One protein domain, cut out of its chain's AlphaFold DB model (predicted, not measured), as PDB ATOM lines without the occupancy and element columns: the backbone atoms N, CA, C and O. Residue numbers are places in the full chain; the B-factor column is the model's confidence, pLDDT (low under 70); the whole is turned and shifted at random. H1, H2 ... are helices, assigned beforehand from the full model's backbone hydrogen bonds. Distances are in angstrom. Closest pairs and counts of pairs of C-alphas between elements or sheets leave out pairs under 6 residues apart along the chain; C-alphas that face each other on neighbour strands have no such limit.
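AT A GLANCE: This is residues 16 to 62 of the 109 residues of a protein of Legionella steelei (UniProt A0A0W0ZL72). This is a flat loop of chain with little regular structure: H2 lies at one end of the longest axis, the tail to His 62 lies at the other, and the short turn H1 lies between them. Residues 46 to 62 run back from H2 past the first printed residues, where residues 18 to 19 pair antiparallel with 49 to 50. The printed part has 47 residues, with H1 then H2 and no named strand; its class is all helix, though the helices hold only 12 residues. It is only just compact, close to loose, with a radius of gyration of the C-alphas of 11.2 A and spans of 29 by 25 by 13 A.

IN THESE COORDINATES: Start at C-alpha 16, (38.323, -38.415, 51.171). Find H1, residues 24 to 27, from C-alpha 24 at (30.249, -27.172, 45.195), 5.0 A long. H2, residues 38 to 45, runs 10.6 A to C-alpha 45 at (25.796, -40.039, 35.219).

HOW THE PARTS SIT: H1 and H2 are apart, with no C-alpha of one within 8 A of the other. In H2 every O i to N i+4 pair is within hydrogen-bond range; H1 is too short for such a pair.

THE WHOLE: The C-alphas farthest apart, of Ile 40 and His 62, are 29.6 A apart. The printed part has no cut, the H1 to H2 link is short, and no printed residue is under 70 in pLDDT.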
ATOM      1  N   GLN A  16      39.518 -37.633  50.849       96.12
ATOM      2  CA  GLN A  16      38.323 -38.415  51.171       96.12
ATOM      3  C   GLN A  16      37.280 -38.345  50.042       96.12
ATOM      4  O   GLN A  16      37.239 -37.346  49.319       96.12
ATOM      5  N   PRO A  17      36.430 -39.378  49.883       97.19
ATOM      6  CA  PRO A  17      35.322 -39.329  48.939       97.19
ATOM      7  C   PRO A  17      34.351 -38.214  49.330       97.19
ATOM      8  O   PRO A  17      33.955 -38.091  50.487       97.19
ATOM      9  N   ILE A  18      33.960 -37.413  48.344       97.19
ATOM     10  CA  ILE A  18      33.082 -36.257  48.506       97.19
ATOM     11  C   ILE A  18      31.729 -36.548  47.874       97.19
ATOM     12  O   ILE A  18      31.654 -36.957  46.711       97.19
ATOM     13  N   SER A  19      30.672 -36.282  48.639       97.50
ATOM     14  CA  SER A  19      29.281 -36.428  48.220       97.50
ATOM     15  C   SER A  19      28.872 -35.405  47.147       97.50
ATOM     16  O   SER A  19      29.521 -34.379  46.915       97.50
ATOM     17  N   ASN A  20      27.747 -35.657  46.479       96.56
ATOM     18  CA  ASN A  20      27.170 -34.720  45.509       96.56
ATOM     19  C   ASN A  20      26.688 -33.408  46.148       96.56
ATOM     20  O   ASN A  20      26.628 -32.365  45.488       96.56
ATOM     21  N   GLU A  21      26.323 -33.465  47.423       95.12
ATOM     22  CA  GLU A  21      25.865 -32.342  48.227       95.12
ATOM     23  C   GLU A  21      27.023 -31.377  48.496       95.12
ATOM     24  O   GLU A  21      26.867 -30.167  48.345       95.12
ATOM     25  N   GLU A  22      28.203 -31.918  48.801       94.50
ATOM     26  CA  GLU A  22      29.383 -31.143  49.184       94.50
ATOM     27  C   GLU A  22      30.236 -30.685  47.998       94.50
ATOM     28  O   GLU A  22      31.107 -29.835  48.174       94.50
ATOM     29  N   MET A  23      30.007 -31.198  46.784       94.62
ATOM     30  CA  MET A  23      30.904 -30.956  45.644       94.62
ATOM     31  C   MET A  23      31.157 -29.468  45.334       94.62
ATOM     32  O   MET A  23      32.274 -29.092  44.988       94.62
ATOM     33  N   GLU A  24      30.140 -28.613  45.477       94.19
ATOM     34  CA  GLU A  24      30.249 -27.172  45.195       94.19
ATOM     35  C   GLU A  24      31.036 -26.428  46.290       94.19
ATOM     36  O   GLU A  24      31.533 -25.337  46.038       94.19
ATOM     37  N   THR A  25      31.237 -27.033  47.468       93.69
ATOM     38  CA  THR A  25      32.117 -26.479  48.518       93.69
ATOM     39  C   THR A  25      33.604 -26.623  48.189       93.69
ATOM     40  O   THR A  25      34.423 -25.949  48.800       93.69
ATOM     41  N   TYR A  26      33.949 -27.483  47.224       94.75
ATOM     42  CA  TYR A  26      35.317 -27.666  46.727       94.75
ATOM     43  C   TYR A  26      35.541 -26.942  45.398       94.75
ATOM     44  O   TYR A  26      36.575 -26.317  45.202       94.75
ATOM     45  N   LEU A  27      34.577 -27.030  44.474       93.50
ATOM     46  CA  LEU A  27      34.696 -26.432  43.136       93.50
ATOM     47  C   LEU A  27      34.329 -24.942  43.090       93.50
ATOM     48  O   LEU A  27      34.671 -24.261  42.126       93.50
ATOM     49  N   GLY A  28      33.604 -24.452  44.096       92.00
ATOM     50  CA  GLY A  28      33.015 -23.119  44.096       92.00
ATOM     51  C   GLY A  28      31.719 -23.025  43.285       92.00
ATOM     52  O   GLY A  28      31.218 -23.995  42.708       92.00
ATOM     53  N   VAL A  29      31.161 -21.814  43.260       92.31
ATOM     54  CA  VAL A  29      29.939 -21.456  42.527       92.31
ATOM     55  C   VAL A  29      30.192 -20.236  41.648       92.31
ATOM     56  O   VAL A  29      31.045 -19.405  41.947       92.31
ATOM     57  N   ILE A  30      29.438 -20.109  40.557       91.38
ATOM     58  CA  ILE A  30      29.565 -18.980  39.630       91.38
ATOM     59  C   ILE A  30      28.500 -17.940  39.983       91.38
ATOM     60  O   ILE A  30      27.313 -18.268  40.053       91.38
ATOM     61  N   CYS A  31      28.912 -16.685  40.184       91.62
ATOM     62  CA  CYS A  31      28.026 -15.576  40.564       91.62
ATOM     63  C   CYS A  31      27.162 -15.889  41.802       91.62
ATOM     64  O   CYS A  31      25.954 -15.635  41.783       91.62
ATOM     65  N   ASP A  32      27.763 -16.517  42.819       90.19
ATOM     66  CA  ASP A  32      27.118 -16.922  44.081       90.19
ATOM     67  C   ASP A  32      25.878 -17.814  43.905       90.19
ATOM     68  O   ASP A  32      24.989 -17.875  44.758       90.19
ATOM     69  N   LYS A  33      25.789 -18.520  42.771       92.75
ATOM     70  CA  LYS A  33      24.651 -19.373  42.422       92.75
ATOM     71  C   LYS A  33      25.112 -20.793  42.136       92.75
ATOM     72  O   LYS A  33      25.931 -21.036  41.253       92.75
ATOM     73  N   GLY A  34      24.508 -21.743  42.846       91.56
ATOM     74  CA  GLY A  34      24.669 -23.166  42.559       91.56
ATOM     75  C   GLY A  34      24.191 -23.532  41.150       91.56
ATOM     76  O   GLY A  34      23.320 -22.877  40.559       91.56
ATOM     77  N   SER A  35      24.749 -24.607  40.603       94.44
ATOM     78  CA  SER A  35      24.462 -25.039  39.238       94.44
ATOM     79  C   SER A  35      23.041 -25.594  39.098       94.44
ATOM     80  O   SER A  35      22.664 -26.594  39.715       94.44
ATOM     81  N   ARG A  36      22.250 -24.997  38.196       94.06
ATOM     82  CA  ARG A  36      20.901 -25.487  37.838       94.06
ATOM     83  C   ARG A  36      20.941 -26.864  37.169       94.06
ATOM     84  O   ARG A  36      20.024 -27.662  37.345       94.06
ATOM     85  N   ALA A  37      22.008 -27.151  36.420       95.31
ATOM     86  CA  ALA A  37      22.173 -28.403  35.689       95.31
ATOM     87  C   ALA A  37      22.640 -29.563  36.583       95.31
ATOM     88  O   ALA A  37      22.431 -30.719  36.211       95.31
ATOM     89  N   LYS A  38      23.214 -29.275  37.766       94.94
ATOM     90  CA  LYS A  38      23.801 -30.266  38.687       94.94
ATOM     91  C   LYS A  38      22.898 -31.483  38.870       94.94
ATOM     92  O   LYS A  38      23.302 -32.601  38.577       94.94
ATOM     93  N   LYS A  39      21.640 -31.270  39.268       95.12
ATOM     94  CA  LYS A  39      20.690 -32.364  39.534       95.12
ATOM     95  C   LYS A  39      20.454 -33.261  38.315       95.12
ATOM     96  O   LYS A  39      20.415 -34.478  38.457       95.12
ATOM     97  N   ILE A  40      20.310 -32.674  37.125       96.94
ATOM     98  CA  ILE A  40      20.052 -33.425  35.887       96.94
ATOM     99  C   ILE A  40      21.297 -34.221  35.483       96.94
ATOM    100  O   ILE A  40      21.189 -35.409  35.194       96.94
ATOM    101  N   VAL A  41      22.477 -33.594  35.518       96.94
ATOM    102  CA  VAL A  41      23.751 -34.241  35.166       96.94
ATOM    103  C   VAL A  41      24.056 -35.405  36.111       96.94
ATOM    104  O   VAL A  41      24.379 -36.496  35.647       96.94
ATOM    105  N   LEU A  42      23.889 -35.206  37.420       96.88
ATOM    106  CA  LEU A  42      24.113 -36.239  38.434       96.88
ATOM    107  C   LEU A  42      23.124 -37.400  38.321       96.88
ATOM    108  O   LEU A  42      23.515 -38.560  38.426       96.88
ATOM    109  N   ARG A  43      21.848 -37.106  38.045       97.31
ATOM    110  CA  ARG A  43      20.840 -38.142  37.787       97.31
ATOM    111  C   ARG A  43      21.216 -39.003  36.579       97.31
ATOM    112  O   ARG A  43      20.978 -40.207  36.593       97.31
ATOM    113  N   ASN A  44      21.803 -38.392  35.552       98.19
ATOM    114  CA  ASN A  44      22.167 -39.083  34.320       98.19
ATOM    115  C   ASN A  44      23.459 -39.900  34.467       98.19
ATOM    116  O   ASN A  44      23.486 -41.052  34.047       98.19
ATOM    117  N   ASN A  45      24.514 -39.338  35.071       97.38
ATOM    118  CA  ASN A  45      25.796 -40.039  35.219       97.38
ATOM    119  C   ASN A  45      25.845 -41.003  36.418       97.38
ATOM    120  O   ASN A  45      26.732 -41.847  36.468       97.38
ATOM    121  N   ARG A  46      24.892 -40.896  37.361       97.81
ATOM    122  CA  ARG A  46      24.748 -41.748  38.558       97.81
ATOM    123  C   ARG A  46      25.958 -41.749  39.498       97.81
ATOM    124  O   ARG A  46      26.064 -42.613  40.364       97.81
ATOM    125  N   ILE A  47      26.860 -40.783  39.361       97.50
ATOM    126  CA  ILE A  47      28.007 -40.649  40.255       97.50
ATOM    127  C   ILE A  47      27.507 -40.079  41.578       97.50
ATOM    128  O   ILE A  47      26.907 -39.003  41.604       97.50
ATOM    129  N   VAL A  48      27.782 -40.794  42.666       96.69
ATOM    130  CA  VAL A  48      27.379 -40.420  44.031       96.69
ATOM    131  C   VAL A  48      28.527 -39.846  44.858       96.69
ATOM    132  O   VAL A  48      28.279 -39.004  45.712       96.69
ATOM    133  N   ASN A  49      29.767 -40.248  44.557       97.00
ATOM    134  CA  ASN A  49      30.979 -39.789  45.235       97.00
ATOM    135  C   ASN A  49      32.087 -39.474  44.227       97.00
ATOM    136  O   ASN A  49      32.167 -40.109  43.171       97.00
ATOM    137  N   ARG A  50      32.950 -38.508  44.556       96.56
ATOM    138  CA  ARG A  50      34.137 -38.137  43.764       96.56
ATOM    139  C   ARG A  50      35.320 -37.810  44.658       96.56
ATOM    140  O   ARG A  50      35.143 -37.472  45.819       96.56
ATOM    141  N   HIS A  51      36.507 -37.847  44.074       96.94
ATOM    142  CA  HIS A  51      37.736 -37.390  44.704       96.94
ATOM    143  C   HIS A  51      38.259 -36.181  43.936       96.94
ATOM    144  O   HIS A  51      38.363 -36.228  42.710       96.94
ATOM    145  N   TYR A  52      38.572 -35.105  44.651       95.75
ATOM    146  CA  TYR A  52      39.218 -33.923  44.092       95.75
ATOM    147  C   TYR A  52      40.610 -33.795  44.682       95.75
ATOM    148  O   TYR A  52      40.785 -34.024  45.874       95.75
ATOM    149  N   THR A  53      41.572 -33.344  43.885       94.94
ATOM    150  CA  THR A  53      42.883 -32.878  44.361       94.94
ATOM    151  C   THR A  53      42.822 -31.439  44.871       94.94
ATOM    152  O   THR A  53      43.807 -30.721  44.787       94.94
ATOM    153  N   LEU A  54      41.666 -30.997  45.370       94.75
ATOM    154  CA  LEU A  54      41.437 -29.655  45.896       94.75
ATOM    155  C   LEU A  54      40.958 -29.754  47.340       94.75
ATOM    156  O   LEU A  54      40.209 -30.673  47.682       94.75
ATOM    157  N   ASN A  55      41.353 -28.797  48.172       93.88
ATOM    158  CA  ASN A  55      40.718 -28.570  49.465       93.88
ATOM    159  C   ASN A  55      39.538 -27.582  49.329       93.88
ATOM    160  O   ASN A  55      39.258 -27.067  48.247       93.88
ATOM    161  N   LYS A  56      38.823 -27.309  50.429       92.44
ATOM    162  CA  LYS A  56      37.672 -26.379  50.436       92.44
ATOM    163  C   LYS A  56      38.057 -24.910  50.210       92.44
ATOM    164  O   LYS A  56      37.189 -24.101  49.905       92.44
ATOM    165  N   SER A  57      39.338 -24.571  50.349       92.94
ATOM    166  CA  SER A  57      39.883 -23.251  50.011       92.94
ATOM    167  C   SER A  57      40.208 -23.123  48.516       92.94
ATOM    168  O   SER A  57      40.612 -22.051  48.074       92.94
ATOM    169  N   GLY A  58      40.040 -24.198  47.734       90.69
ATOM    170  CA  GLY A  58      40.386 -24.246  46.312       90.69
ATOM    171  C   GLY A  58      41.877 -24.468  46.041       90.69
ATOM    172  O   GLY A  58      42.315 -24.327  44.903       90.69
ATOM    173  N   GLU A  59      42.665 -24.820  47.057       94.56
ATOM    174  CA  GLU A  59      44.098 -25.080  46.910       94.56
ATOM    175  C   GLU A  59      44.332 -26.529  46.474       94.56
ATOM    176  O   GLU A  59      43.673 -27.455  46.961       94.56
ATOM    177  N   ALA A  60      45.291 -26.732  45.570       94.81
ATOM    178  CA  ALA A  60      45.672 -28.060  45.112       94.81
ATOM    179  C   ALA A  60      46.367 -28.852  46.230       94.81
ATOM    180  O   ALA A  60      47.317 -28.370  46.839       94.81
ATOM    181  N   THR A  61      45.910 -30.080  46.480       96.12
ATOM    182  CA  THR A  61      46.510 -30.989  47.468       96.12
ATOM    183  C   THR A  61      47.477 -31.990  46.851       96.12
ATOM    184  O   THR A  61      48.317 -32.513  47.571       96.12
ATOM    185  N   HIS A  62      47.338 -32.285  45.554       94.75
ATOM    186  CA  HIS A  62      48.225 -33.181  44.813       94.75
ATOM    187  C   HIS A  62      48.390 -32.691  43.373       94.75
ATOM    188  O   HIS A  62      47.444 -32.175  42.766       94.75
TER     189      HIS A  62